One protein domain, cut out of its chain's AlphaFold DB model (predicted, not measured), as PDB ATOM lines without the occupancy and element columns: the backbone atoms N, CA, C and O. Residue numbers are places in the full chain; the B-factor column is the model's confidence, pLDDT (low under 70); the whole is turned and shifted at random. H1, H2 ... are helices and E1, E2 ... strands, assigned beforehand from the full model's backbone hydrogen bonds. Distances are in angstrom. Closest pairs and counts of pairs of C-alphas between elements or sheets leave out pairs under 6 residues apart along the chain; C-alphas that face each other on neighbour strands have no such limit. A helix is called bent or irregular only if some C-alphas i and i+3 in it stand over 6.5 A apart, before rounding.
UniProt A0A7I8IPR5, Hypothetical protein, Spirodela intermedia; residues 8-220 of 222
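Overview. This is residues 8 to 220 of the 222 residues of the protein "Hypothetical protein" of Spirodela intermedia (UniProt A0A7I8IPR5). Three long helices, H1, H3 and H6, run lengthwise in a loose layer, with H1 between the other two; the long helix H4 stands crosswise off one end, with H5 folded back at its tip. At the other end a small head of loops, H7, H8, H9 and the hairpin E1 E2 follows H6. The printed part has 213 residues, with nine named helices in order and then two antiparallel strands; it is mostly helix. It is loose, with a radius of gyration of the C-alphas of 21.4 A and spans of 60 by 47 by 34 A.

Arrangement. Start at H1, residues 8 to 32, irregular but only just: C-alphas 12 and 15 are 6.9 A apart. H2, residues 43 to 46, touches no helix. H3, residues 53 to 77, is close to H1 but not clearly touching; the closest C-alphas, of Thr 12 and Ile 68, are 7.5 A apart, and the helices run opposite ways at a shallow tilt of 10 degrees. H4, residues 91 to 118, is apart from H1 and H3. With residues 116 to 117 alone it touches H5, residues 120 to 131, at a steep tilt of 55 degrees; their closest C-alphas, of His 117 and Tyr 123, are 5.1 A apart. H5 is irregular, only just: C-alphas 124 and 127 are 6.7 A apart. H6, residues 135 to 152, touches H1, the same way at a shallow tilt of 24 degrees; look at Pro 15 and Ser 143, the closest C-alphas, 4.6 A apart. H7, residues 162 to 166, is close to H6 but not clearly touching, C-alphas 148 and 163 being closest at 7.4 A. H8, residues 171 to 178, touches H6, closest at C-alphas 152 and 171, 4.1 A. H9, residues 194 to 198, touches no helix. E1, residues 205 to 209, and E2, residues 215 to 219, form an antiparallel hairpin; N 206 and O 218 are within hydrogen-bond range at 2.8 A. C-alphas 172 and 217, the closest of H8 and E2, are 5.6 A apart. Every O i to N i+4 pair is within hydrogen-bond range in H3, H4, H6, H7 and H9, but 19 of 21 in H1, 5 of 8 in H5 and 3 of 4 in H8; H2 is too short for one.

Along the chain. Find C-alpha 8 at (27.201, 39.961, -16.198); from there H1 runs 36.7 A. H3 spans 34.5 A, H4 39.3 A, H5 15.0 A and H6 25.6 A. E2 ends at C-alpha 219, (-4.528, 24.223, -40.786).

Size, cuts and confidence. C-alphas 81 and 211, the farthest apart, are 62.7 A apart. The printed part has no cut. The links H3 to H4 and H8 to H9 are long. Residues 73 to 89 and residue 97 have pLDDT under 70.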
ATOM      1  N   GLU A   8      26.888  41.313 -15.723       77.44
ATOM      2  CA  GLU A   8      27.201  39.961 -16.198       77.44
ATOM      3  C   GLU A   8      26.447  38.887 -15.405       77.44
ATOM      4  O   GLU A   8      25.870  37.963 -15.987       77.44
ATOM      5  N   LEU A   9      26.407  39.012 -14.071       82.19
ATOM      6  CA  LEU A   9      25.641  38.098 -13.222       82.19
ATOM      7  C   LEU A   9      24.142  38.236 -13.499       82.19
ATOM      8  O   LEU A   9      23.442  37.232 -13.620       82.19
ATOM      9  N   LEU A  10      23.651  39.467 -13.665       85.69
ATOM     10  CA  LEU A  10      22.256  39.710 -14.032       85.69
ATOM     11  C   LEU A  10      21.925  39.112 -15.410       85.69
ATOM     12  O   LEU A  10      20.927  38.409 -15.541       85.69
ATOM     13  N   GLY A  11      22.779  39.308 -16.417       82.75
ATOM     14  CA  GLY A  11      22.614  38.711 -17.749       82.75
ATOM     15  C   GLY A  11      22.657  37.194 -17.767       82.75
ATOM     16  O   GLY A  11      21.950  36.581 -18.564       82.75
ATOM     17  N   THR A  12      23.409  36.586 -16.852       83.50
ATOM     18  CA  THR A  12      23.494  35.129 -16.736       83.50
ATOM     19  C   THR A  12      22.260  34.544 -16.050       83.50
ATOM     20  O   THR A  12      21.670  33.582 -16.540       83.50
ATOM     21  N   PHE A  13      21.850  35.108 -14.911       89.31
ATOM     22  CA  PHE A  13      20.865  34.462 -14.040       89.31
ATOM     23  C   PHE A  13      19.428  34.947 -14.241       89.31
ATOM     24  O   PHE A  13      18.504  34.159 -14.035       89.31
ATOM     25  N   VAL A  14      19.196  36.196 -14.661       93.19
ATOM     26  CA  VAL A  14      17.827  36.726 -14.793       93.19
ATOM     27  C   VAL A  14      16.998  35.935 -15.816       93.19
ATOM     28  O   VAL A  14      15.909  35.496 -15.442       93.19
ATOM     29  N   PRO A  15      17.474  35.639 -17.044       91.75
ATOM     30  CA  PRO A  15      16.696  34.835 -17.990       91.75
ATOM     31  C   PRO A  15      16.383  33.422 -17.469       91.75
ATOM     32  O   PRO A  15      15.307  32.896 -17.747       91.75
ATOM     33  N   ILE A  16      17.280  32.825 -16.675       93.00
ATOM     34  CA  ILE A  16      17.081  31.506 -16.050       93.00
ATOM     35  C   ILE A  16      15.983  31.571 -14.985       93.00
ATOM     36  O   ILE A  16      15.084  30.731 -14.965       93.00
ATOM     37  N   ILE A  17      16.026  32.579 -14.111       95.31
ATOM     38  CA  ILE A  17      14.994  32.795 -13.091       95.31
ATOM     39  C   ILE A  17      13.638  33.022 -13.766       95.31
ATOM     40  O   ILE A  17      12.650  32.387 -13.397       95.31
ATOM     41  N   VAL A  18      13.598  33.870 -14.796       97.12
ATOM     42  CA  VAL A  18      12.389  34.154 -15.580       97.12
ATOM     43  C   VAL A  18      11.837  32.886 -16.231       97.12
ATOM     44  O   VAL A  18      10.634  32.649 -16.142       97.12
ATOM     45  N   TYR A  19      12.694  32.034 -16.804       96.75
ATOM     46  CA  TYR A  19      12.287  30.731 -17.338       96.75
ATOM     47  C   TYR A  19      11.550  29.891 -16.286       96.75
ATOM     48  O   TYR A  19      10.461  29.387 -16.563       96.75
ATOM     49  N   TRP A  20      12.105  29.757 -15.077       97.75
ATOM     50  CA  TRP A  20      11.514  28.922 -14.026       97.75
ATOM     51  C   TRP A  20      10.209  29.500 -13.487       97.75
ATOM     52  O   TRP A  20       9.237  28.760 -13.332       97.75
ATOM     53  N   LEU A  21      10.166  30.810 -13.239       97.81
ATOM     54  CA  LEU A  21       8.961  31.486 -12.761       97.81
ATOM     55  C   LEU A  21       7.823  31.365 -13.777       97.81
ATOM     56  O   LEU A  21       6.704  31.000 -13.418       97.81
ATOM     57  N   TYR A  22       8.114  31.628 -15.049       97.19
ATOM     58  CA  TYR A  22       7.097  31.652 -16.092       97.19
ATOM     59  C   TYR A  22       6.655  30.241 -16.518       97.19
ATOM     60  O   TYR A  22       5.462  29.991 -16.682       97.19
ATOM     61  N   SER A  23       7.575  29.272 -16.574       96.81
ATOM     62  CA  SER A  23       7.211  27.857 -16.757       96.81
ATOM     63  C   SER A  23       6.381  27.340 -15.578       96.81
ATOM     64  O   SER A  23       5.386  26.645 -15.769       96.81
ATOM     65  N   GLY A  24       6.756  27.707 -14.347       96.69
ATOM     66  CA  GLY A  24       6.015  27.359 -13.135       96.69
ATOM     67  C   GLY A  24       4.596  27.926 -13.131       96.69
ATOM     68  O   GLY A  24       3.655  27.207 -12.794       96.69
ATOM     69  N   LEU A  25       4.421  29.172 -13.583       96.31
ATOM     70  CA  LEU A  25       3.104  29.775 -13.795       96.31
ATOM     71  C   LEU A  25       2.251  28.921 -14.744       96.31
ATOM     72  O   LEU A  25       1.119  28.587 -14.404       96.31
ATOM     73  N   TYR A  26       2.797  28.509 -15.889       95.25
ATOM     74  CA  TYR A  26       2.086  27.657 -16.844       95.25
ATOM     75  C   TYR A  26       1.753  26.265 -16.287       95.25
ATOM     76  O   TYR A  26       0.673  25.740 -16.559       95.25
ATOM     77  N   VAL A  27       2.611  25.692 -15.435       93.75
ATOM     78  CA  VAL A  27       2.296  24.455 -14.698       93.75
ATOM     79  C   VAL A  27       1.117  24.662 -13.744       93.75
ATOM     80  O   VAL A  27       0.215  23.826 -13.703       93.75
ATOM     81  N   ILE A  28       1.097  25.766 -12.989       94.88
ATOM     82  CA  ILE A  28      -0.004  26.094 -12.072       94.88
ATOM     83  C   ILE A  28      -1.301  26.285 -12.859       94.88
ATOM     84  O   ILE A  28      -2.296  25.635 -12.550       94.88
ATOM     85  N   LEU A  29      -1.283  27.109 -13.909       94.06
ATOM     86  CA  LEU A  29      -2.447  27.365 -14.761       94.06
ATOM     87  C   LEU A  29      -2.963  26.078 -15.412       94.06
ATOM     88  O   LEU A  29      -4.163  25.824 -15.401       94.06
ATOM     89  N   GLY A  30      -2.063  25.216 -15.890       91.62
ATOM     90  CA  GLY A  30      -2.434  23.917 -16.441       91.62
ATOM     91  C   GLY A  30      -3.032  22.960 -15.403       91.62
ATOM     92  O   GLY A  30      -3.841  22.106 -15.761       91.62
ATOM     93  N   ASN A  31      -2.664  23.070 -14.125       90.88
ATOM     94  CA  ASN A  31      -3.296  22.288 -13.060       90.88
ATOM     95  C   ASN A  31      -4.667  22.860 -12.668       90.88
ATOM     96  O   ASN A  31      -5.571  22.084 -12.362       90.88
ATOM     97  N   LEU A  32      -4.824  24.189 -12.703       92.38
ATOM     98  CA  LEU A  32      -6.096  24.876 -12.454       92.38
ATOM     99  C   LEU A  32      -7.122  24.616 -13.567       92.38
ATOM    100  O   LEU A  32      -8.310  24.490 -13.272       92.38
ATOM    101  N   ASP A  33      -6.670  24.460 -14.814       88.94
ATOM    102  CA  ASP A  33      -7.480  24.004 -15.951       88.94
ATOM    103  C   ASP A  33      -7.846  22.514 -15.804       88.94
ATOM    104  O   ASP A  33      -7.280  21.617 -16.440       88.94
ATOM    105  N   SER A  34      -8.772  22.244 -14.882       81.94
ATOM    106  CA  SER A  34      -9.230  20.897 -14.530       81.94
ATOM    107  C   SER A  34     -10.030  20.244 -15.656       81.94
ATOM    108  O   SER A  34      -9.957  19.027 -15.815       81.94
ATOM    109  N   SER A  35     -10.749  21.046 -16.449       83.50
ATOM    110  CA  SER A  35     -11.471  20.604 -17.645       83.50
ATOM    111  C   SER A  35     -10.545  20.401 -18.852       83.50
ATOM    112  O   SER A  35     -10.938  19.744 -19.813       83.50
ATOM    113  N   GLY A  36      -9.310  20.917 -18.800       87.19
ATOM    114  CA  GLY A  36      -8.351  20.842 -19.901       87.19
ATOM    115  C   GLY A  36      -8.785  21.654 -21.119       87.19
ATOM    116  O   GLY A  36      -8.302  21.393 -22.218       87.19
ATOM    117  N   GLU A  37      -9.711  22.599 -20.946       90.25
ATOM    118  CA  GLU A  37     -10.376  23.316 -22.032       90.25
ATOM    119  C   GLU A  37      -9.439  24.189 -22.851       90.25
ATOM    120  O   GLU A  37      -9.752  24.484 -24.003       90.25
ATOM    121  N   TYR A  38      -8.306  24.588 -22.281       92.88
ATOM    122  CA  TYR A  38      -7.370  25.500 -22.924       92.88
ATOM    123  C   TYR A  38      -6.126  24.795 -23.468       92.88
ATOM    124  O   TYR A  38      -5.264  25.451 -24.050       92.88
ATOM    125  N   ARG A  39      -6.008  23.474 -23.308       93.44
ATOM    126  CA  ARG A  39      -4.857  22.699 -23.793       93.44
ATOM    127  C   ARG A  39      -4.982  22.363 -25.273       93.44
ATOM    128  O   ARG A  39      -6.060  21.996 -25.724       93.44
ATOM    129  N   LEU A  40      -3.869  22.411 -26.000       93.12
ATOM    130  CA  LEU A  40      -3.770  21.942 -27.391       93.12
ATOM    131  C   LEU A  40      -3.640  20.410 -27.480       93.12
ATOM    132  O   LEU A  40      -4.149  19.783 -28.413       93.12
ATOM    133  N   HIS A  41      -3.022  19.805 -26.461       88.19
ATOM    134  CA  HIS A  41      -2.906  18.356 -26.309       88.19
ATOM    135  C   HIS A  41      -3.742  17.865 -25.119       88.19
ATOM    136  O   HIS A  41      -3.575  18.362 -23.999       88.19
ATOM    137  N   PRO A  42      -4.641  16.885 -25.316       85.25
ATOM    138  CA  PRO A  42      -5.396  16.273 -24.230       85.25
ATOM    139  C   PRO A  42      -4.493  15.630 -23.170       85.25
ATOM    140  O   PRO A  42      -3.436  15.073 -23.473       85.25
ATOM    141  N   ARG A  43      -4.965  15.575 -21.917       82.50
ATOM    142  CA  ARG A  43      -4.249  14.872 -20.831       82.50
ATOM    143  C   ARG A  43      -4.031  13.380 -21.119       82.50
ATOM    144  O   ARG A  43      -3.065  12.800 -20.634       82.50
ATOM    145  N   SER A  44      -4.906  12.758 -21.910       82.94
ATOM    146  CA  SER A  44      -4.754  11.368 -22.360       82.94
ATOM    147  C   SER A  44      -3.570  11.177 -23.313       82.94
ATOM    148  O   SER A  44      -2.993  10.092 -23.351       82.94
ATOM    149  N   GLU A  45      -3.173  12.215 -24.056       83.75
ATOM    150  CA  GLU A  45      -1.943  12.220 -24.850       83.75
ATOM    151  C   GLU A  45      -0.723  12.483 -23.967       83.75
ATOM    152  O   GLU A  45       0.251  11.743 -24.065       83.75
ATOM    153  N   GLU A  46      -0.798  13.439 -23.031       79.50
ATOM    154  CA  GLU A  46       0.277  13.679 -22.054       79.50
ATOM    155  C   GLU A  46       0.599  12.424 -21.219       79.50
ATOM    156  O   GLU A  46       1.754  12.184 -20.870       79.50
ATOM    157  N   ALA A  47      -0.401  11.591 -20.913       84.31
ATOM    158  CA  ALA A  47      -0.217  10.333 -20.187       84.31
ATOM    159  C   ALA A  47       0.636   9.301 -20.949       84.31
ATOM    160  O   ALA A  47       1.147   8.362 -20.342       84.31
ATOM    161  N   LYS A  48       0.820   9.478 -22.265       88.81
ATOM    162  CA  LYS A  48       1.692   8.643 -23.107       88.81
ATOM    163  C   LYS A  48       3.158   9.087 -23.056       88.81
ATOM    164  O   LYS A  48       4.003   8.449 -23.683       88.81
ATOM    165  N   ASN A  49       3.475  10.161 -22.330       88.69
ATOM    166  CA  ASN A  49       4.846  10.624 -22.163       88.69
ATOM    167  C   ASN A  49       5.703   9.549 -21.493       88.69
ATOM    168  O   ASN A  49       5.466   9.148 -20.355       88.69
ATOM    169  N   ILE A  50       6.753   9.128 -22.195       92.69
ATOM    170  CA  ILE A  50       7.702   8.113 -21.715       92.69
ATOM    171  C   ILE A  50       8.635   8.711 -20.644       92.69
ATOM    172  O   ILE A  50       9.184   7.997 -19.805       92.69
ATOM    173  N   VAL A  51       8.814  10.035 -20.656       92.69
ATOM    174  CA  VAL A  51       9.696  10.767 -19.743       92.69
ATOM    175  C   VAL A  51       8.881  11.394 -18.612       92.69
ATOM    176  O   VAL A  51       7.934  12.143 -18.845       92.69
ATOM    177  N   SER A  52       9.274  11.130 -17.367       93.00
ATOM    178  CA  SER A  52       8.645  11.736 -16.189       93.00
ATOM    179  C   SER A  52       8.996  13.220 -16.037       93.00
ATOM    180  O   SER A  52      10.084  13.666 -16.406       93.00
ATOM    181  N   LYS A  53       8.124  13.994 -15.377       90.69
ATOM    182  CA  LYS A  53       8.378  15.421 -15.084       90.69
ATOM    183  C   LYS A  53       9.685  15.640 -14.316       90.69
ATOM    184  O   LYS A  53      10.397  16.604 -14.577       90.69
ATOM    185  N   LEU A  54      10.036  14.730 -13.405       93.12
ATOM    186  CA  LEU A  54      11.298  14.806 -12.666       93.12
ATOM    187  C   LEU A  54      12.512  14.627 -13.588       93.12
ATOM    188  O   LEU A  54      13.513  15.318 -13.410       93.12
ATOM    189  N   GLN A  55      12.438  13.726 -14.572       94.75
ATOM    190  CA  GLN A  55      13.497  13.574 -15.575       94.75
ATOM    191  C   GLN A  55      13.628  14.830 -16.439       94.75
ATOM    192  O   GLN A  55      14.752  15.250 -16.697       94.75
ATOM    193  N   VAL A  56      12.513  15.470 -16.807       93.88
ATOM    194  CA  VAL A  56      12.532  16.758 -17.521       93.88
ATOM    195  C   VAL A  56      13.209  17.837 -16.675       93.88
ATOM    196  O   VAL A  56      14.152  18.464 -17.145       93.88
ATOM    197  N   VAL A  57      12.811  18.008 -15.408       95.88
ATOM    198  CA  VAL A  57      13.425  18.988 -14.489       95.88
ATOM    199  C   VAL A  57      14.926  18.745 -14.341       95.88
ATOM    200  O   VAL A  57      15.714  19.682 -14.456       95.88
ATOM    201  N   LYS A  58      15.342  17.488 -14.141       94.69
ATOM    202  CA  LYS A  58      16.764  17.119 -14.097       94.69
ATOM    203  C   LYS A  58      17.472  17.464 -15.408       94.69
ATOM    204  O   LYS A  58      18.556  18.030 -15.361       94.69
ATOM    205  N   GLY A  59      16.862  17.165 -16.554       94.12
ATOM    206  CA  GLY A  59      17.398  17.496 -17.875       94.12
ATOM    207  C   GLY A  59      17.606  18.999 -18.062       94.12
ATOM    208  O   GLY A  59      18.688  19.413 -18.462       94.12
ATOM    209  N   VAL A  60      16.621  19.818 -17.685       94.62
ATOM    210  CA  VAL A  60      16.709  21.284 -17.751       94.62
ATOM    211  C   VAL A  60      17.807  21.813 -16.833       94.62
ATOM    212  O   VAL A  60      18.607  22.639 -17.263       94.62
ATOM    213  N   LEU A  61      17.895  21.324 -15.593       95.19
ATOM    214  CA  LEU A  61      18.953  21.728 -14.663       95.19
ATOM    215  C   LEU A  61      20.341  21.336 -15.182       95.19
ATOM    216  O   LEU A  61      21.264  22.137 -15.093       95.19
ATOM    217  N   VAL A  62      20.489  20.143 -15.766       93.69
ATOM    218  CA  VAL A  62      21.741  19.707 -16.405       93.69
ATOM    219  C   VAL A  62      22.069  20.585 -17.612       93.69
ATOM    220  O   VAL A  62      23.218  20.985 -17.768       93.69
ATOM    221  N   GLN A  63      21.083  20.927 -18.443       90.06
ATOM    222  CA  GLN A  63      21.279  21.791 -19.603       90.06
ATOM    223  C   GLN A  63      21.661  23.217 -19.193       90.06
ATOM    224  O   GLN A  63      22.599  23.766 -19.757       90.06
ATOM    225  N   GLN A  64      20.992  23.805 -18.200       91.50
ATOM    226  CA  GLN A  64      21.320  25.136 -17.684       91.50
ATOM    227  C   GLN A  64      22.675  25.140 -16.978       91.50
ATOM    228  O   GLN A  64      23.472  26.041 -17.211       91.50
ATOM    229  N   ALA A  65      22.984  24.112 -16.181       91.12
ATOM    230  CA  ALA A  65      24.309  23.946 -15.595       91.12
ATOM    231  C   ALA A  65      25.375  23.829 -16.689       91.12
ATOM    232  O   ALA A  65      26.396  24.496 -16.607       91.12
ATOM    233  N   PHE A  66      25.123  23.056 -17.750       85.81
ATOM    234  CA  PHE A  66      26.018  22.966 -18.899       85.81
ATOM    235  C   PHE A  66      26.150  24.304 -19.630       85.81
ATOM    236  O   PHE A  66      27.263  24.680 -19.956       85.81
ATOM    237  N   GLN A  67      25.069  25.051 -19.855       80.31
ATOM    238  CA  GLN A  67      25.113  26.376 -20.486       80.31
ATOM    239  C   GLN A  67      25.884  27.389 -19.638       80.31
ATOM    240  O   GLN A  67      26.696  28.129 -20.183       80.31
ATOM    241  N   ILE A  68      25.685  27.393 -18.317       84.19
ATOM    242  CA  ILE A  68      26.446  28.225 -17.378       84.19
ATOM    243  C   ILE A  68      27.913  27.811 -17.399       84.19
ATOM    244  O   ILE A  68      28.776  28.665 -17.542       84.19
ATOM    245  N   VAL A  69      28.209  26.511 -17.299       84.25
ATOM    246  CA  VAL A  69      29.580  25.995 -17.359       84.25
ATOM    247  C   VAL A  69      30.218  26.347 -18.694       84.25
ATOM    248  O   VAL A  69      31.320  26.851 -18.686       84.25
ATOM    249  N   VAL A  70      29.544  26.169 -19.831       77.88
ATOM    250  CA  VAL A  70      30.058  26.551 -21.153       77.88
ATOM    251  C   VAL A  70      30.264  28.054 -21.247       77.88
ATOM    252  O   VAL A  70      31.292  28.461 -21.763       77.88
ATOM    253  N   ALA A  71      29.350  28.881 -20.742       73.62
ATOM    254  CA  ALA A  71      29.518  30.330 -20.736       73.62
ATOM    255  C   ALA A  71      30.720  30.737 -19.873       73.62
ATOM    256  O   ALA A  71      31.619  31.413 -20.362       73.62
ATOM    257  N   LEU A  72      30.788  30.267 -18.623       75.75
ATOM    258  CA  LEU A  72      31.900  30.520 -17.704       75.75
ATOM    259  C   LEU A  72      33.219  29.959 -18.238       75.75
ATOM    260  O   LEU A  72      34.234  30.632 -18.140       75.75
ATOM    261  N   CYS A  73      33.213  28.764 -18.830       65.75
ATOM    262  CA  CYS A  73      34.365  28.156 -19.483       65.75
ATOM    263  C   CYS A  73      34.750  28.924 -20.734       65.75
ATOM    264  O   CYS A  73      35.925  29.113 -20.931       65.75
ATOM    265  N   LEU A  74      33.833  29.410 -21.566       62.12
ATOM    266  CA  LEU A  74      34.185  30.284 -22.686       62.12
ATOM    267  C   LEU A  74      34.831  31.564 -22.161       62.12
ATOM    268  O   LEU A  74      35.905  31.918 -22.624       62.12
ATOM    269  N   PHE A  75      34.271  32.194 -21.129       60.91
ATOM    270  CA  PHE A  75      34.909  33.334 -20.467       60.91
ATOM    271  C   PHE A  75      36.277  32.985 -19.853       60.91
ATOM    272  O   PHE A  75      37.177  33.821 -19.850       60.91
ATOM    273  N   ALA A  76      36.448  31.758 -19.361       63.47
ATOM    274  CA  ALA A  76      37.657  31.279 -18.695       63.47
ATOM    275  C   ALA A  76      38.656  30.526 -19.594       63.47
ATOM    276  O   ALA A  76      39.730  30.251 -19.091       63.47
ATOM    277  N   LEU A  77      38.310  30.186 -20.844       53.28
ATOM    278  CA  LEU A  77      39.114  29.493 -21.877       53.28
ATOM    279  C   LEU A  77      39.465  30.439 -23.030       53.28
ATOM    280  O   LEU A  77      40.476  30.262 -23.697       53.28
ATOM    281  N   VAL A  78      38.647  31.470 -23.261       54.41
ATOM    282  CA  VAL A  78      39.112  32.705 -23.915       54.41
ATOM    283  C   VAL A  78      40.135  33.413 -23.016       54.41
ATOM    284  O   VAL A  78      40.947  34.204 -23.486       54.41
ATOM    285  N   LYS A  79      40.150  33.078 -21.722       47.12
ATOM    286  CA  LYS A  79      41.331  33.220 -20.880       47.12
ATOM    287  C   LYS A  79      42.176  31.948 -21.033       47.12
ATOM    288  O   LYS A  79      41.696  30.855 -20.783       47.12
ATOM    289  N   ASP A  80      43.389  32.084 -21.541       47.88
ATOM    290  CA  ASP A  80      44.182  30.930 -21.972       47.88
ATOM    291  C   ASP A  80      44.719  30.093 -20.793       47.88
ATOM    292  O   ASP A  80      45.108  30.657 -19.769       47.88
ATOM    293  N   ASP A  81      44.657  28.765 -20.963       55.41
ATOM    294  CA  ASP A  81      45.632  27.730 -20.557       55.41
ATOM    295  C   ASP A  81      44.947  26.348 -20.565       55.41
ATOM    296  O   ASP A  81      44.529  25.760 -19.565       55.41
ATOM    297  N   SER A  82      44.781  25.873 -21.796       49.28
ATOM    298  CA  SER A  82      44.180  24.623 -22.261       49.28
ATOM    299  C   SER A  82      44.301  23.386 -21.356       49.28
ATOM    300  O   SER A  82      45.414  23.046 -20.973       49.28
ATOM    301  N   GLN A  83      43.215  22.600 -21.231       50.28
ATOM    302  CA  GLN A  83      43.207  21.129 -21.399       50.28
ATOM    303  C   GLN A  83      41.786  20.643 -21.737       50.28
ATOM    304  O   GLN A  83      40.831  21.050 -21.081       50.28
ATOM    305  N   THR A  84      41.610  19.703 -22.674       45.88
ATOM    306  CA  THR A  84      40.413  18.836 -22.646       45.88
ATOM    307  C   THR A  84      40.711  17.410 -23.092       45.88
ATOM    308  O   THR A  84      41.534  17.188 -23.979       45.88
ATOM    309  N   ALA A  85      39.923  16.468 -22.560       42.50
ATOM    310  CA  ALA A  85      39.520  15.265 -23.282       42.50
ATOM    311  C   ALA A  85      38.071  14.840 -22.933       42.50
ATOM    312  O   ALA A  85      37.758  14.494 -21.798       42.50
ATOM    313  N   ARG A  86      37.196  14.825 -23.951       41.59
ATOM    314  CA  ARG A  86      36.255  13.716 -24.251       41.59
ATOM    315  C   ARG A  86      36.962  12.813 -25.301       41.59
ATOM    316  O   ARG A  86      37.994  13.261 -25.804       41.59
ATOM    317  N   PRO A  87      36.469  11.625 -25.733       55.41
ATOM    318  CA  PRO A  87      36.846  11.101 -27.046       55.41
ATOM    319  C   PRO A  87      36.200  12.026 -28.072       55.41
ATOM    320  O   PRO A  87      35.068  11.856 -28.517       55.41
ATOM    321  N   GLN A  88      36.911  13.115 -28.306       44.12
ATOM    322  CA  GLN A  88      36.629  14.091 -29.325       44.12
ATOM    323  C   GLN A  88      36.609  13.319 -30.659       44.12
ATOM    324  O   GLN A  88      37.376  12.355 -30.808       44.12
ATOM    325  N   PRO A  89      35.822  13.742 -31.668       51.47
ATOM    326  CA  PRO A  89      36.249  13.544 -33.053       51.47
ATOM    327  C   PRO A  89      37.764  13.774 -33.087       51.47
ATOM    328  O   PRO A  89      38.198  14.698 -32.386       51.47
ATOM    329  N   PRO A  90      38.565  12.929 -33.777       73.31
ATOM    330  CA  PRO A  90      40.026  12.991 -33.703       73.31
ATOM    331  C   PRO A  90      40.422  14.449 -33.677       73.31
ATOM    332  O   PRO A  90      39.893  15.154 -34.522       73.31
ATOM    333  N   LEU A  91      41.189  14.919 -32.688       73.38
ATOM    334  CA  LEU A  91      41.310  16.350 -32.356       73.38
ATOM    335  C   LEU A  91      41.321  17.266 -33.597       73.38
ATOM    336  O   LEU A  91      40.643  18.283 -33.632       73.38
ATOM    337  N   LEU A  92      42.001  16.823 -34.653       75.19
ATOM    338  CA  LEU A  92      41.968  17.376 -36.003       75.19
ATOM    339  C   LEU A  92      40.577  17.713 -36.588       75.19
ATOM    340  O   LEU A  92      40.414  18.786 -37.142       75.19
ATOM    341  N   VAL A  93      39.583  16.833 -36.506       77.19
ATOM    342  CA  VAL A  93      38.197  17.042 -36.952       77.19
ATOM    343  C   VAL A  93      37.511  18.132 -36.134       77.19
ATOM    344  O   VAL A  93      36.861  18.988 -36.723       77.19
ATOM    345  N   VAL A  94      37.677  18.149 -34.808       71.50
ATOM    346  CA  VAL A  94      37.125  19.233 -33.973       71.50
ATOM    347  C   VAL A  94      37.806  20.552 -34.301       71.50
ATOM    348  O   VAL A  94      37.124  21.548 -34.517       71.50
ATOM    349  N   LEU A  95      39.135  20.553 -34.419       75.12
ATOM    350  CA  LEU A  95      39.903  21.730 -34.819       75.12
ATOM    351  C   LEU A  95      39.495  22.211 -36.213       75.12
ATOM    352  O   LEU A  95      39.305  23.403 -36.408       75.12
ATOM    353  N   ALA A  96      39.287  21.307 -37.168       81.81
ATOM    354  CA  ALA A  96      38.836  21.651 -38.510       81.81
ATOM    355  C   ALA A  96      37.413  22.227 -38.501       81.81
ATOM    356  O   ALA A  96      37.172  23.252 -39.130       81.81
ATOM    357  N   GLN A  97      36.480  21.624 -37.759       69.69
ATOM    358  CA  GLN A  97      35.122  22.146 -37.590       69.69
ATOM    359  C   GLN A  97      35.125  23.521 -36.918       69.69
ATOM    360  O   GLN A  97      34.400  24.408 -37.357       69.69
ATOM    361  N   MET A  98      35.966  23.718 -35.902       75.69
ATOM    362  CA  MET A  98      36.149  25.013 -35.254       75.69
ATOM    363  C   MET A  98      36.745  26.035 -36.216       75.69
ATOM    364  O   MET A  98      36.220  27.135 -36.301       75.69
ATOM    365  N   VAL A  99      37.784  25.691 -36.981       82.88
ATOM    366  CA  VAL A  99      38.385  26.593 -37.977       82.88
ATOM    367  C   VAL A  99      37.369  26.971 -39.047       82.88
ATOM    368  O   VAL A  99      37.226  28.148 -39.350       82.88
ATOM    369  N   VAL A 100      36.610  26.012 -39.574       86.62
ATOM    370  CA  VAL A 100      35.554  26.296 -40.552       86.62
ATOM    371  C   VAL A 100      34.470  27.184 -39.940       86.62
ATOM    372  O   VAL A 100      34.089  28.176 -40.555       86.62
ATOM    373  N   ALA A 101      33.999  26.882 -38.728       74.56
ATOM    374  CA  ALA A 101      32.998  27.695 -38.043       74.56
ATOM    375  C   ALA A 101      33.506  29.117 -37.753       74.56
ATOM    376  O   ALA A 101      32.774  30.070 -38.001       74.56
ATOM    377  N   MET A 102      34.757  29.267 -37.298       82.38
ATOM    378  CA  MET A 102      35.413  30.561 -37.086       82.38
ATOM    379  C   MET A 102      35.500  31.338 -38.395       82.38
ATOM    380  O   MET A 102      35.058  32.475 -38.447       82.38
ATOM    381  N   LEU A 103      35.976  30.718 -39.478       85.75
ATOM    382  CA  LEU A 103      36.089  31.377 -40.778       85.75
ATOM    383  C   LEU A 103      34.728  31.812 -41.320       85.75
ATOM    384  O   LEU A 103      34.604  32.933 -41.807       85.75
ATOM    385  N   VAL A 104      33.702  30.963 -41.232       83.94
ATOM    386  CA  VAL A 104      32.342  31.305 -41.678       83.94
ATOM    387  C   VAL A 104      31.769  32.440 -40.833       83.94
ATOM    388  O   VAL A 104      31.248  33.407 -41.391       83.94
ATOM    389  N   LEU A 105      31.884  32.347 -39.506       83.00
ATOM    390  CA  LEU A 105      31.357  33.349 -38.587       83.00
ATOM    391  C   LEU A 105      32.082  34.690 -38.732       83.00
ATOM    392  O   LEU A 105      31.405  35.707 -38.839       83.00
ATOM    393  N   ASP A 106      33.414  34.700 -38.800       85.88
ATOM    394  CA  ASP A 106      34.231  35.906 -38.986       85.88
ATOM    395  C   ASP A 106      33.979  36.542 -40.343       85.88
ATOM    396  O   ASP A 106      33.828  37.757 -40.437       85.88
ATOM    397  N   THR A 107      33.878  35.729 -41.398       89.06
ATOM    398  CA  THR A 107      33.526  36.218 -42.734       89.06
ATOM    399  C   THR A 107      32.163  36.905 -42.681       89.06
ATOM    400  O   THR A 107      32.038  38.068 -43.070       89.06
ATOM    401  N   TRP A 108      31.144  36.232 -42.142       86.62
ATOM    402  CA  TRP A 108      29.801  36.798 -42.012       86.62
ATOM    403  C   TRP A 108      29.784  38.070 -41.156       86.62
ATOM    404  O   TRP A 108      29.248  39.095 -41.585       86.62
ATOM    405  N   GLN A 109      30.401  38.031 -39.973       87.31
ATOM    406  CA  GLN A 109      30.501  39.163 -39.056       87.31
ATOM    407  C   GLN A 109      31.222  40.336 -39.708       87.31
ATOM    408  O   GLN A 109      30.656  41.422 -39.760       87.31
ATOM    409  N   TYR A 110      32.417  40.137 -40.272       91.81
ATOM    410  CA  TYR A 110      33.188  41.198 -40.915       91.81
ATOM    411  C   TYR A 110      32.390  41.868 -42.029       91.81
ATOM    412  O   TYR A 110      32.249  43.091 -42.028       91.81
ATOM    413  N   PHE A 111      31.842  41.094 -42.971       95.31
ATOM    414  CA  PHE A 111      31.138  41.672 -44.111       95.31
ATOM    415  C   PHE A 111      29.842  42.371 -43.694       95.31
ATOM    416  O   PHE A 111      29.606  43.495 -44.142       95.31
ATOM    417  N   MET A 112      29.040  41.775 -42.807       93.38
ATOM    418  CA  MET A 112      27.798  42.392 -42.334       93.38
ATOM    419  C   MET A 112      28.078  43.647 -41.494       93.38
ATOM    420  O   MET A 112      27.474  44.698 -41.715       93.38
ATOM    421  N   HIS A 113      29.036  43.573 -40.571       91.50
ATOM    422  CA  HIS A 113      29.442  44.687 -39.718       91.50
ATOM    423  C   HIS A 113      30.038  45.837 -40.542       91.50
ATOM    424  O   HIS A 113      29.606  46.984 -40.411       91.50
ATOM    425  N   ARG A 114      30.954  45.535 -41.473       93.38
ATOM    426  CA  ARG A 114      31.517  46.509 -42.418       93.38
ATOM    427  C   ARG A 114      30.432  47.140 -43.281       93.38
ATOM    428  O   ARG A 114      30.436  48.356 -43.460       93.38
ATOM    429  N   TYR A 115      29.499  46.346 -43.803       96.25
ATOM    430  CA  TYR A 115      28.384  46.855 -44.595       96.25
ATOM    431  C   TYR A 115      27.524  47.838 -43.790       96.25
ATOM    432  O   TYR A 115      27.247  48.941 -44.265       96.25
ATOM    433  N   MET A 116      27.185  47.487 -42.547       94.94
ATOM    434  CA  MET A 116      26.450  48.364 -41.634       94.94
ATOM    435  C   MET A 116      27.206  49.655 -41.292       94.94
ATOM    436  O   MET A 116      26.565  50.688 -41.121       94.94
ATOM    437  N   HIS A 117      28.540  49.630 -41.225       94.56
ATOM    438  CA  HIS A 117      29.363  50.824 -40.995       94.56
ATOM    439  C   HIS A 117      29.522  51.721 -42.229       94.56
ATOM    440  O   HIS A 117      29.530  52.944 -42.099       94.56
ATOM    441  N   ILE A 118      29.662  51.139 -43.422       96.38
ATOM    442  CA  ILE A 118      29.870  51.902 -44.664       96.38
ATOM    443  C   ILE A 118      28.561  52.522 -45.151       96.38
ATOM    444  O   ILE A 118      28.538  53.652 -45.647       96.38
ATOM    445  N   ASN A 119      27.450  51.801 -45.013       97.06
ATOM    446  CA  ASN A 119      26.146  52.320 -45.381       97.06
ATOM    447  C   ASN A 119      25.697  53.372 -44.350       97.06
ATOM    448  O   ASN A 119      25.273  53.035 -43.247       97.06
ATOM    449  N   LYS A 120      25.742  54.660 -44.722       93.81
ATOM    450  CA  LYS A 120      25.382  55.789 -43.838       93.81
ATOM    451  C   LYS A 120      23.992  55.652 -43.210       93.81
ATOM    452  O   LYS A 120      23.800  56.066 -42.068       93.81
ATOM    453  N   PHE A 121      23.026  55.097 -43.945       96.50
ATOM    454  CA  PHE A 121      21.675  54.892 -43.434       96.50
ATOM    455  C   PHE A 121      21.660  53.820 -42.340       96.50
ATOM    456  O   PHE A 121      21.171  54.095 -41.243       96.50
ATOM    457  N   LEU A 122      22.238  52.643 -42.609       93.69
ATOM    458  CA  LEU A 122      22.316  51.550 -41.636       93.69
ATOM    459  C   LEU A 122      23.155  51.948 -40.419       93.69
ATOM    460  O   LEU A 122      22.742  51.684 -39.291       93.69
ATOM    461  N   TYR A 123      24.260  52.666 -40.618       93.19
ATOM    462  CA  TYR A 123      25.082  53.167 -39.523       93.19
ATOM    463  C   TYR A 123      24.286  54.099 -38.605       93.19
ATOM    464  O   TYR A 123      24.182  53.858 -37.400       93.19
ATOM    465  N   LYS A 124      23.671  55.148 -39.166       92.19
ATOM    466  CA  LYS A 124      22.985  56.187 -38.385       92.19
ATOM    467  C   LYS A 124      21.729  55.674 -37.669       92.19
ATOM    468  O   LYS A 124      21.429  56.150 -36.577       92.19
ATOM    469  N   HIS A 125      20.994  54.734 -38.265       92.62
ATOM    470  CA  HIS A 125      19.669  54.347 -37.762       92.62
ATOM    471  C   HIS A 125      19.609  52.961 -37.114       92.62
ATOM    472  O   HIS A 125      18.734  52.741 -36.285       92.62
ATOM    473  N   VAL A 126      20.522  52.047 -37.447       90.88
ATOM    474  CA  VAL A 126      20.512  50.671 -36.923       90.88
ATOM    475  C   VAL A 126      21.756  50.421 -36.083       90.88
ATOM    476  O   VAL A 126      21.669  50.172 -34.883       90.88
ATOM    477  N   HIS A 127      22.932  50.534 -36.691       92.62
ATOM    478  CA  HIS A 127      24.160  50.019 -36.104       92.62
ATOM    479  C   HIS A 127      24.702  50.884 -34.957       92.62
ATOM    480  O   HIS A 127      25.064  50.359 -33.910       92.62
ATOM    481  N   SER A 128      24.668  52.215 -35.081       88.31
ATOM    482  CA  SER A 128      25.009  53.112 -33.963       88.31
ATOM    483  C   SER A 128      24.040  52.972 -32.787       88.31
ATOM    484  O   SER A 128      24.455  53.078 -31.639       88.31
ATOM    485  N   LYS A 129      22.753  52.698 -33.048       85.06
ATOM    486  CA  LYS A 129      21.752  52.433 -32.002       85.06
ATOM    487  C   LYS A 129      22.019  51.107 -31.296       85.06
ATOM    488  O   LYS A 129      21.956  51.071 -30.074       85.06
ATOM    489  N   HIS A 130      22.373  50.064 -32.045       81.62
ATOM    490  CA  HIS A 130      22.792  48.775 -31.494       81.62
ATOM    491  C   HIS A 130      23.993  48.912 -30.542       81.62
ATOM    492  O   HIS A 130      23.934  48.394 -29.433       81.62
ATOM    493  N   HIS A 131      25.022  49.684 -30.911       79.81
ATOM    494  CA  HIS A 131      26.176  49.968 -30.035       79.81
ATOM    495  C   HIS A 131      25.831  50.770 -28.772       79.81
ATOM    496  O   HIS A 131      26.597  50.767 -27.816       79.81
ATOM    497  N   MET A 132      24.687  51.456 -28.750       78.81
ATOM    498  CA  MET A 132      24.196  52.174 -27.568       78.81
ATOM    499  C   MET A 132      23.276  51.322 -26.683       78.81
ATOM    500  O   MET A 132      22.763  51.828 -25.683       78.81
ATOM    501  N   LEU A 133      23.032  50.051 -27.030       76.31
ATOM    502  CA  LEU A 133      22.275  49.147 -26.170       76.31
ATOM    503  C   LEU A 133      23.084  48.868 -24.901       76.31
ATOM    504  O   LEU A 133      24.136  48.236 -24.930       76.31
ATOM    505  N   VAL A 134      22.566  49.340 -23.772       79.31
ATOM    506  CA  VAL A 134      23.150  49.104 -22.449       79.31
ATOM    507  C   VAL A 134      22.978  47.617 -22.094       79.31
ATOM    508  O   VAL A 134      21.928  47.052 -22.424       79.31
ATOM    509  N   PRO A 135      23.925  46.968 -21.382       76.31
ATOM    510  CA  PRO A 135      23.808  45.559 -20.978       76.31
ATOM    511  C   PRO A 135      22.446  45.198 -20.366       76.31
ATOM    512  O   PRO A 135      21.851  44.175 -20.697       76.31
ATOM    513  N   ARG A 136      21.877  46.106 -19.566       80.44
ATOM    514  CA  ARG A 136      20.538  45.978 -18.963       80.44
ATOM    515  C   ARG A 136      19.389  45.903 -19.966       80.44
ATOM    516  O   ARG A 136      18.424  45.182 -19.727       80.44
ATOM    517  N   THR A 137      19.489  46.590 -21.102       84.75
ATOM    518  CA  THR A 137      18.526  46.448 -22.202       84.75
ATOM    519  C   THR A 137      18.607  45.049 -22.811       84.75
ATOM    520  O   THR A 137      17.572  44.453 -23.100       84.75
ATOM    521  N   GLY A 138      19.818  44.494 -22.934       83.69
ATOM    522  CA  GLY A 138      20.027  43.103 -23.338       83.69
ATOM    523  C   GLY A 138      19.399  42.115 -22.352       83.69
ATOM    524  O   GLY A 138      18.658  41.229 -22.770       83.69
ATOM    525  N   ILE A 139      19.607  42.314 -21.046       87.44
ATOM    526  CA  ILE A 139      18.996  41.495 -19.982       87.44
ATOM    527  C   ILE A 139      17.470  41.469 -20.123       87.44
ATOM    528  O   ILE A 139      16.861  40.397 -20.126       87.44
ATOM    529  N   PHE A 140      16.851  42.644 -20.270       90.12
ATOM    530  CA  PHE A 140      15.408  42.752 -20.476       90.12
ATOM    531  C   PHE A 140      14.960  42.040 -21.758       90.12
ATOM    532  O   PHE A 140      14.021  41.248 -21.718       90.12
ATOM    533  N   PHE A 141      15.650  42.275 -22.877       90.56
ATOM    534  CA  PHE A 141      15.317  41.668 -24.164       90.56
ATOM    535  C   PHE A 141      15.367  40.137 -24.113       90.56
ATOM    536  O   PHE A 141      14.406  39.486 -24.514       90.56
ATOM    537  N   PHE A 142      16.441  39.550 -23.578       90.06
ATOM    538  CA  PHE A 142      16.559  38.093 -23.472       90.06
ATOM    539  C   PHE A 142      15.567  37.500 -22.470       90.06
ATOM    540  O   PHE A 142      15.024  36.430 -22.720       90.06
ATOM    541  N   SER A 143      15.256  38.207 -21.382       94.88
ATOM    542  CA  SER A 143      14.202  37.789 -20.448       94.88
ATOM    543  C   SER A 143      12.828  37.781 -21.116       94.88
ATOM    544  O   SER A 143      12.068  36.828 -20.966       94.88
ATOM    545  N   PHE A 144      12.521  38.813 -21.902       95.12
ATOM    546  CA  PHE A 144      11.292  38.889 -22.683       95.12
ATOM    547  C   PHE A 144      11.226  37.802 -23.767       95.12
ATOM    548  O   PHE A 144      10.188  37.164 -23.935       95.12
ATOM    549  N   ALA A 145      12.342  37.534 -24.453       95.00
ATOM    550  CA  ALA A 145      12.462  36.427 -25.398       95.00
ATOM    551  C   ALA A 145      12.173  35.083 -24.718       95.00
ATOM    552  O   ALA A 145      11.396  34.297 -25.245       95.00
ATOM    553  N   THR A 146      12.729  34.843 -23.525       96.00
ATOM    554  CA  THR A 146      12.448  33.641 -22.728       96.00
ATOM    555  C   THR A 146      10.963  33.506 -22.414       96.00
ATOM    556  O   THR A 146      10.407  32.425 -22.592       96.00
ATOM    557  N   VAL A 147      10.306  34.590 -21.985       97.00
ATOM    558  CA  VAL A 147       8.857  34.603 -21.730       97.00
ATOM    559  C   VAL A 147       8.088  34.206 -22.987       97.00
ATOM    560  O   VAL A 147       7.279  33.286 -22.919       97.00
ATOM    561  N   LYS A 148       8.373  34.829 -24.141       96.75
ATOM    562  CA  LYS A 148       7.697  34.485 -25.403       96.75
ATOM    563  C   LYS A 148       7.978  33.067 -25.863       96.75
ATOM    564  O   LYS A 148       7.058  32.404 -26.310       96.75
ATOM    565  N   THR A 149       9.201  32.575 -25.720       95.50
ATOM    566  CA  THR A 149       9.512  31.188 -26.066       95.50
ATOM    567  C   THR A 149       8.729  30.223 -25.182       95.50
ATOM    568  O   THR A 149       8.127  29.295 -25.700       95.50
ATOM    569  N   VAL A 150       8.683  30.435 -23.864       97.00
ATOM    570  CA  VAL A 150       7.899  29.569 -22.967       97.00
ATOM    571  C   VAL A 150       6.404  29.651 -23.289       97.00
ATOM    572  O   VAL A 150       5.756  28.613 -23.344       97.00
ATOM    573  N   ASP A 151       5.875  30.853 -23.540       97.12
ATOM    574  CA  ASP A 151       4.492  31.087 -23.977       97.12
ATOM    575  C   ASP A 151       4.172  30.284 -25.246       97.12
ATOM    576  O   ASP A 151       3.287  29.436 -25.222       97.12
ATOM    577  N   ASP A 152       4.977  30.436 -26.299       96.38
ATOM    578  CA  ASP A 152       4.789  29.782 -27.599       96.38
ATOM    579  C   ASP A 152       4.935  28.244 -27.544       96.38
ATOM    580  O   ASP A 152       4.533  27.556 -28.480       96.38
ATOM    581  N   HIS A 153       5.507  27.686 -26.471       95.56
ATOM    582  CA  HIS A 153       5.705  26.241 -26.284       95.56
ATOM    583  C   HIS A 153       4.908  25.671 -25.100       95.56
ATOM    584  O   HIS A 153       5.073  24.500 -24.756       95.56
ATOM    585  N   CYS A 154       4.043  26.459 -24.453       94.19
ATOM    586  CA  CYS A 154       3.355  26.015 -23.237       94.19
ATOM    587  C   CYS A 154       2.266  24.962 -23.499       94.19
ATOM    588  O   CYS A 154       1.750  24.360 -22.555       94.19
ATOM    589  N   GLY A 155       1.883  24.760 -24.767       93.56
ATOM    590  CA  GLY A 155       0.826  23.828 -25.159       93.56
ATOM    591  C   GLY A 155      -0.579  24.279 -24.746       93.56
ATOM    592  O   GLY A 155      -1.514  23.478 -24.778       93.56
ATOM    593  N   MET A 156      -0.747  25.545 -24.347       93.88
ATOM    594  CA  MET A 156      -2.026  26.112 -23.917       93.88
ATOM    595  C   MET A 156      -2.385  27.381 -24.693       93.88
ATOM    596  O   MET A 156      -1.528  28.186 -25.049       93.88
ATOM    597  N   CYS A 157      -3.680  27.579 -24.925       94.56
ATOM    598  CA  CYS A 157      -4.270  28.786 -25.497       94.56
ATOM    599  C   CYS A 157      -5.250  29.400 -24.492       94.56
ATOM    600  O   CYS A 157      -6.455  29.160 -24.542       94.56
ATOM    601  N   LEU A 158      -4.705  30.184 -23.559       93.25
ATOM    602  CA  LEU A 158      -5.477  30.812 -22.489       93.25
ATOM    603  C   LEU A 158      -6.282  32.022 -22.999       93.25
ATOM    604  O   LEU A 158      -5.766  32.820 -23.791       93.25
ATOM    605  N   PRO A 159      -7.522  32.212 -22.518       90.75
ATOM    606  CA  PRO A 159      -8.330  33.365 -22.881       90.75
ATOM    607  C   PRO A 159      -7.701  34.640 -22.310       90.75
ATOM    608  O   PRO A 159      -7.277  34.678 -21.158       90.75
ATOM    609  N   GLY A 160      -7.637  35.695 -23.125       90.19
ATOM    610  CA  GLY A 160      -7.071  36.982 -22.710       90.19
ATOM    611  C   GLY A 160      -5.543  37.008 -22.582       90.19
ATOM    612  O   GLY A 160      -5.010  37.990 -22.069       90.19
ATOM    613  N   ASN A 161      -4.825  35.977 -23.051       93.94
ATOM    614  CA  ASN A 161      -3.364  36.020 -23.092       93.94
ATOM    615  C   ASN A 161      -2.888  37.182 -23.984       93.94
ATOM    616  O   ASN A 161      -3.058  37.163 -25.206       93.94
ATOM    617  N   VAL A 162      -2.264  38.187 -23.363       93.06
ATOM    618  CA  VAL A 162      -1.765  39.399 -24.031       93.06
ATOM    619  C   VAL A 162      -0.745  39.104 -25.120       93.06
ATOM    620  O   VAL A 162      -0.720  39.799 -26.133       93.06
ATOM    621  N   PHE A 163       0.048  38.048 -24.972       93.81
ATOM    622  CA  PHE A 163       1.038  37.678 -25.971       93.81
ATOM    623  C   PHE A 163       0.395  37.110 -27.226       93.81
ATOM    624  O   PHE A 163       0.784  37.495 -28.323       93.81
ATOM    625  N   HIS A 164      -0.646  36.296 -27.080       92.69
ATOM    626  CA  HIS A 164      -1.382  35.751 -28.220       92.69
ATOM    627  C   HIS A 164      -2.165  36.837 -28.976       92.69
ATOM    628  O   HIS A 164      -2.421  36.691 -30.168       92.69
ATOM    629  N   MET A 165      -2.539  37.930 -28.298       90.06
ATOM    630  CA  MET A 165      -3.192  39.085 -28.928       90.06
ATOM    631  C   MET A 165      -2.204  39.982 -29.687       90.06
ATOM    632  O   MET A 165      -2.562  40.559 -30.710       90.06
ATOM    633  N   LEU A 166      -0.975  40.120 -29.180       91.25
ATOM    634  CA  LEU A 166       0.037  41.015 -29.747       91.25
ATOM    635  C   LEU A 166       0.929  40.339 -30.798       91.25
ATOM    636  O   LEU A 166       1.427  41.016 -31.696       91.25
ATOM    637  N   PHE A 167       1.138  39.025 -30.697       93.81
ATOM    638  CA  PHE A 167       2.087  38.278 -31.518       93.81
ATOM    639  C   PHE A 167       1.407  37.111 -32.243       93.81
ATOM    640  O   PHE A 167       0.663  36.328 -31.655       93.81
ATOM    641  N   GLY A 168       1.673  37.001 -33.549       89.44
ATOM    642  CA  GLY A 168       1.068  35.980 -34.412       89.44
ATOM    643  C   GLY A 168       1.671  34.582 -34.249       89.44
ATOM    644  O   GLY A 168       0.999  33.598 -34.540       89.44
ATOM    645  N   ASN A 169       2.914  34.490 -33.772       92.19
ATOM    646  CA  ASN A 169       3.531  33.243 -33.340       92.19
ATOM    647  C   ASN A 169       3.226  33.047 -31.849       92.19
ATOM    648  O   ASN A 169       3.680  33.809 -30.997       92.19
ATOM    649  N   ASN A 170       2.385  32.063 -31.571       95.31
ATOM    650  CA  ASN A 170       1.907  31.669 -30.250       95.31
ATOM    651  C   ASN A 170       1.859  30.132 -30.173       95.31
ATOM    652  O   ASN A 170       2.248  29.450 -31.126       95.31
ATOM    653  N   SER A 171       1.320  29.582 -29.081       95.69
ATOM    654  CA  SER A 171       1.215  28.131 -28.874       95.69
ATOM    655  C   SER A 171       0.583  27.371 -30.041       95.69
ATOM    656  O   SER A 171       1.076  26.319 -30.425       95.69
ATOM    657  N   ALA A 172      -0.499  27.888 -30.629       95.56
ATOM    658  CA  ALA A 172      -1.202  27.208 -31.715       95.56
ATOM    659  C   ALA A 172      -0.434  27.289 -33.042       95.56
ATOM    660  O   ALA A 172      -0.375  26.317 -33.789       95.56
ATOM    661  N   TYR A 173       0.195  28.434 -33.316       96.38
ATOM    662  CA  TYR A 173       1.093  28.594 -34.461       96.38
ATOM    663  C   TYR A 173       2.243  27.581 -34.425       96.38
ATOM    664  O   TYR A 173       2.570  26.975 -35.448       96.38
ATOM    665  N   HIS A 174       2.837  27.399 -33.243       96.69
ATOM    666  CA  HIS A 174       3.944  26.477 -33.046       96.69
ATOM    667  C   HIS A 174       3.496  25.010 -32.988       96.69
ATOM    668  O   HIS A 174       4.198  24.140 -33.492       96.69
ATOM    669  N   ASP A 175       2.303  24.722 -32.467       95.62
ATOM    670  CA  ASP A 175       1.710  23.382 -32.540       95.62
ATOM    671  C   ASP A 175       1.574  22.906 -33.993       95.62
ATOM    672  O   ASP A 175       2.012  21.807 -34.322       95.62
ATOM    673  N   ILE A 176       1.094  23.770 -34.897       95.62
ATOM    674  CA  ILE A 176       1.013  23.471 -36.338       95.62
ATOM    675  C   ILE A 176       2.379  23.085 -36.918       95.62
ATOM    676  O   ILE A 176       2.437  22.207 -37.777       95.62
ATOM    677  N   HIS A 177       3.469  23.699 -36.448       96.06
ATOM    678  CA  HIS A 177       4.831  23.352 -36.863       96.06
ATOM    679  C   HIS A 177       5.242  21.936 -36.414       96.06
ATOM    680  O   HIS A 177       5.897  21.225 -37.172       96.06
ATOM    681  N   HIS A 178       4.812  21.488 -35.231       94.25
ATOM    682  CA  HIS A 178       5.117  20.143 -34.709       94.25
ATOM    683  C   HIS A 178       4.231  19.025 -35.263       94.25
ATOM    684  O   HIS A 178       4.532  17.843 -35.077       94.25
ATOM    685  N   GLN A 179       3.143  19.354 -35.958       92.44
ATOM    686  CA  GLN A 179       2.317  18.349 -36.627       92.44
ATOM    687  C   GLN A 179       3.111  17.635 -37.738       92.44
ATOM    688  O   GLN A 179       4.099  18.148 -38.256       92.44
ATOM    689  N   LEU A 180       2.674  16.442 -38.158       88.88
ATOM    690  CA  LEU A 180       3.434  15.575 -39.084       88.88
ATOM    691  C   LEU A 180       3.872  16.253 -40.398       88.88
ATOM    692  O   LEU A 180       4.915  15.917 -40.957       88.88
ATOM    693  N   TYR A 181       3.083  17.199 -40.909       86.75
ATOM    694  CA  TYR A 181       3.394  17.994 -42.105       86.75
ATOM    695  C   TYR A 181       3.961  19.389 -41.785       86.75
ATOM    696  O   TYR A 181       4.318  20.129 -42.704       86.75
ATOM    697  N   GLY A 182       4.025  19.749 -40.504       85.44
ATOM    698  CA  GLY A 182       4.372  21.065 -39.978       85.44
ATOM    699  C   GLY A 182       5.832  21.462 -40.163       85.44
ATOM    700  O   GLY A 182       6.112  22.645 -40.313       85.44
ATOM    701  N   ASN A 183       6.742  20.494 -40.328       89.19
ATOM    702  CA  ASN A 183       8.174  20.722 -40.600       89.19
ATOM    703  C   ASN A 183       8.474  21.527 -41.887       89.19
ATOM    704  O   ASN A 183       9.637  21.768 -42.209       89.19
ATOM    705  N   LYS A 184       7.449  21.898 -42.661       93.25
ATOM    706  CA  LYS A 184       7.542  22.729 -43.870       93.25
ATOM    707  C   LYS A 184       7.044  24.164 -43.669       93.25
ATOM    708  O   LYS A 184       7.139  24.953 -44.605       93.25
ATOM    709  N   TYR A 185       6.496  24.487 -42.500       95.50
ATOM    710  CA  TYR A 185       5.789  25.738 -42.256       95.50
ATOM    711  C   TYR A 185       6.078  26.306 -40.862       95.50
ATOM    712  O   TYR A 185       6.544  25.599 -39.970       95.50
ATOM    713  N   ASN A 186       5.724  27.576 -40.670       95.62
ATOM    714  CA  ASN A 186       5.683  28.260 -39.377       95.62
ATOM    715  C   ASN A 186       7.019  28.249 -38.605       95.62
ATOM    716  O   ASN A 186       7.058  27.979 -37.406       95.62
ATOM    717  N   PHE A 187       8.123  28.566 -39.281       94.81
ATOM    718  CA  PHE A 187       9.477  28.512 -38.712       94.81
ATOM    719  C   PHE A 187       9.817  29.671 -37.766       94.81
ATOM    720  O   PHE A 187      10.758  29.590 -36.978       94.81
ATOM    721  N   SER A 188       9.100  30.786 -37.873       94.69
ATOM    722  CA  SER A 188       9.447  32.026 -37.189       94.69
ATOM    723  C   SER A 188       9.155  31.949 -35.696       94.69
ATOM    724  O   SER A 188       8.003  31.894 -35.267       94.69
ATOM    725  N   GLN A 189      10.217  32.060 -34.907       90.69
ATOM    726  CA  GLN A 189      10.185  32.276 -33.466       90.69
ATOM    727  C   GLN A 189      11.251  33.317 -33.084       90.69
ATOM    728  O   GLN A 189      12.223  33.493 -33.823       90.69
ATOM    729  N   PRO A 190      11.117  34.028 -31.950       90.94
ATOM    730  CA  PRO A 190      10.026  33.968 -30.972       90.94
ATOM    731  C   PRO A 190       9.077  35.184 -31.023       90.94
ATOM    732  O   PRO A 190       8.245  35.351 -30.132       90.94
ATOM    733  N   PHE A 191       9.177  36.062 -32.035       91.88
ATOM    734  CA  PHE A 191       8.448  37.345 -32.018       91.88
ATOM    735  C   PHE A 191       7.515  37.633 -33.192       91.88
ATOM    736  O   PHE A 191       6.457  38.211 -32.972       91.88
ATOM    737  N   PHE A 192       7.889  37.326 -34.436       93.50
ATOM    738  CA  PHE A 192       7.106  37.772 -35.592       93.50
ATOM    739  C   PHE A 192       7.072  36.726 -36.692       93.50
ATOM    740  O   PHE A 192       8.101  36.161 -37.030       93.50
ATOM    741  N   VAL A 193       5.918  36.581 -37.343       94.44
ATOM    742  CA  VAL A 193       5.688  35.648 -38.466       94.44
ATOM    743  C   VAL A 193       6.038  36.233 -39.840       94.44
ATOM    744  O   VAL A 193       5.656  35.693 -40.878       94.44
ATOM    745  N   ALA A 194       6.702  37.391 -39.870       94.75
ATOM    746  CA  ALA A 194       6.926  38.155 -41.096       94.75
ATOM    747  C   ALA A 194       7.697  37.344 -42.147       94.75
ATOM    748  O   ALA A 194       7.322  37.355 -43.315       94.75
ATOM    749  N   TRP A 195       8.725  36.606 -41.725       94.25
ATOM    750  CA  TRP A 195       9.540  35.803 -42.633       94.25
ATOM    751  C   TRP A 195       8.768  34.644 -43.242       94.25
ATOM    752  O   TRP A 195       8.851  34.450 -44.450       94.25
ATOM    753  N   ASP A 196       7.944  33.950 -42.457       95.81
ATOM    754  CA  ASP A 196       7.085  32.902 -43.004       95.81
ATOM    755  C   ASP A 196       6.097  33.442 -44.040       95.81
ATOM    756  O   ASP A 196       5.832  32.798 -45.051       95.81
ATOM    757  N   ARG A 197       5.577  34.657 -43.839       94.81
ATOM    758  CA  ARG A 197       4.697  35.300 -44.826       94.81
ATOM    759  C   ARG A 197       5.448  35.720 -46.085       94.81
ATOM    760  O   ARG A 197       4.939  35.524 -47.181       94.81
ATOM    761  N   ILE A 198       6.647  36.282 -45.933       96.44
ATOM    762  CA  ILE A 198       7.483  36.731 -47.057       96.44
ATOM    763  C   ILE A 198       7.932  35.542 -47.913       96.44
ATOM    764  O   ILE A 198       7.942  35.640 -49.136       96.44
ATOM    765  N   LEU A 199       8.298  34.427 -47.280       96.31
ATOM    766  CA  LEU A 199       8.840  33.246 -47.955       96.31
ATOM    767  C   LEU A 199       7.768  32.212 -48.333       96.31
ATOM    768  O   LEU A 199       8.102  31.170 -48.890       96.31
ATOM    769  N   GLY A 200       6.490  32.486 -48.052       95.44
ATOM    770  CA  GLY A 200       5.386  31.578 -48.373       95.44
ATOM    771  C   GLY A 200       5.363  30.297 -47.530       95.44
ATOM    772  O   GLY A 200       4.776  29.303 -47.945       95.44
ATOM    773  N   THR A 201       5.991  30.307 -46.354       95.88
ATOM    774  CA  THR A 201       6.021  29.188 -45.398       95.88
ATOM    775  C   THR A 201       5.066  29.392 -44.218       95.88
ATOM    776  O   THR A 201       5.071  28.612 -43.270       95.88
ATOM    777  N   HIS A 202       4.206  30.411 -44.261       95.81
ATOM    778  CA  HIS A 202       3.172  30.629 -43.249       95.81
ATOM    779  C   HIS A 202       1.961  29.721 -43.490       95.81
ATOM    780  O   HIS A 202       1.278  29.852 -44.503       95.81
ATOM    781  N   MET A 203       1.647  28.865 -42.520       95.38
ATOM    782  CA  MET A 203       0.439  28.047 -42.490       95.38
ATOM    783  C   MET A 203      -0.596  28.679 -41.546       95.38
ATOM    784  O   MET A 203      -0.396  28.658 -40.324       95.38
ATOM    785  N   PRO A 204      -1.699  29.246 -42.070       94.50
ATOM    786  CA  PRO A 204      -2.779  29.751 -41.232       94.50
ATOM    787  C   PRO A 204      -3.476  28.598 -40.502       94.50
ATOM    788  O   PRO A 204      -3.459  27.451 -40.952       94.50
ATOM    789  N   TYR A 205      -4.111  28.896 -39.370       94.56
ATOM    790  CA  TYR A 205      -4.761  27.883 -38.543       94.56
ATOM    791  C   TYR A 205      -6.087  28.366 -37.949       94.56
ATOM    792  O   TYR A 205      -6.346  29.564 -37.828       94.56
ATOM    793  N   LYS A 206      -6.930  27.408 -37.566       94.81
ATOM    794  CA  LYS A 206      -8.148  27.594 -36.770       94.81
ATOM    795  C   LYS A 206      -8.028  26.783 -35.487       94.81
ATOM    796  O   LYS A 206      -7.476  25.687 -35.501       94.81
ATOM    797  N   LEU A 207      -8.550  27.330 -34.393       93.56
ATOM    798  CA  LEU A 207      -8.696  26.602 -33.136       93.56
ATOM    799  C   LEU A 207     -10.101  26.015 -33.058       93.56
ATOM    800  O   LEU A 207     -11.088  26.750 -33.080       93.56
ATOM    801  N   GLU A 208     -10.179  24.696 -32.957       93.50
ATOM    802  CA  GLU A 208     -11.429  23.957 -32.802       93.50
ATOM    803  C   GLU A 208     -11.493  23.335 -31.406       93.50
ATOM    804  O   GLU A 208     -10.489  22.854 -30.884       93.50
ATOM    805  N   ARG A 209     -12.678  23.332 -30.781       91.19
ATOM    806  CA  ARG A 209     -12.885  22.605 -29.522       91.19
ATOM    807  C   ARG A 209     -13.056  21.118 -29.807       91.19
ATOM    808  O   ARG A 209     -13.870  20.733 -30.647       91.19
ATOM    809  N   ARG A 210     -12.335  20.277 -29.067       86.88
ATOM    810  CA  ARG A 210     -12.500  18.820 -29.129       86.88
ATOM    811  C   ARG A 210     -13.769  18.404 -28.381       86.88
ATOM    812  O   ARG A 210     -14.143  19.014 -27.381       86.88
ATOM    813  N   LYS A 211     -14.410  17.317 -28.832       81.31
ATOM    814  CA  LYS A 211     -15.607  16.748 -28.175       81.31
ATOM    815  C   LYS A 211     -15.343  16.300 -26.733       81.31
ATOM    816  O   LYS A 211     -16.245  16.358 -25.909       81.31
ATOM    817  N   GLU A 212     -14.118  15.868 -26.448       77.06
ATOM    818  CA  GLU A 212     -13.680  15.364 -25.138       77.06
ATOM    819  C   GLU A 212     -13.075  16.462 -24.239       77.06
ATOM    820  O   GLU A 212     -12.568  16.163 -23.163       77.06
ATOM    821  N   GLY A 213     -13.135  17.731 -24.667       80.00
ATOM    822  CA  GLY A 213     -12.484  18.856 -23.995       80.00
ATOM    823  C   GLY A 213     -11.113  19.200 -24.587       80.00
ATOM    824  O   GLY A 213     -10.433  18.361 -25.180       80.00
ATOM    825  N   GLY A 214     -10.729  20.469 -24.451       88.88
ATOM    826  CA  GLY A 214      -9.505  21.029 -25.026       88.88
ATOM    827  C   GLY A 214      -9.661  21.578 -26.441       88.88
ATOM    828  O   GLY A 214     -10.755  21.628 -27.015       88.88
ATOM    829  N   LEU A 215      -8.535  22.014 -26.989       92.88
ATOM    830  CA  LEU A 215      -8.405  22.678 -28.276       92.88
ATOM    831  C   LEU A 215      -7.589  21.823 -29.246       92.88
ATOM    832  O   LEU A 215      -6.798  20.968 -28.861       92.88
ATOM    833  N   GLU A 216      -7.791  22.071 -30.530       93.50
ATOM    834  CA  GLU A 216      -6.986  21.533 -31.614       93.50
ATOM    835  C   GLU A 216      -6.679  22.661 -32.594       93.50
ATOM    836  O   GLU A 216      -7.599  23.314 -33.096       93.50
ATOM    837  N   ALA A 217      -5.396  22.899 -32.862       94.62
ATOM    838  CA  ALA A 217      -4.991  23.782 -33.942       94.62
ATOM    839  C   ALA A 217      -5.041  22.994 -35.256       94.62
ATOM    840  O   ALA A 217      -4.352  21.990 -35.421       94.62
ATOM    841  N   ARG A 218      -5.865  23.437 -36.205       94.31
ATOM    842  CA  ARG A 218      -5.968  22.828 -37.536       94.31
ATOM    843  C   ARG A 218      -5.526  23.810 -38.602       94.31
ATOM    844  O   ARG A 218      -5.915  24.974 -38.503       94.31
ATOM    845  N   PRO A 219      -4.795  23.374 -39.640       93.88
ATOM    846  CA  PRO A 219      -4.528  24.223 -40.786       93.88
ATOM    847  C   PRO A 219      -5.833  24.767 -41.352       93.88
ATOM    848  O   PRO A 219      -6.778  24.020 -41.626       93.88
ATOM    849  N   ALA A 220      -5.886  26.078 -41.522       90.06
ATOM    850  CA  ALA A 220      -6.947  26.708 -42.272       90.06
ATOM    851  C   ALA A 220      -6.609  26.554 -43.756       90.06
ATOM    852  O   ALA A 220      -5.488  26.833 -44.174       90.06
TER     853      ALA A 220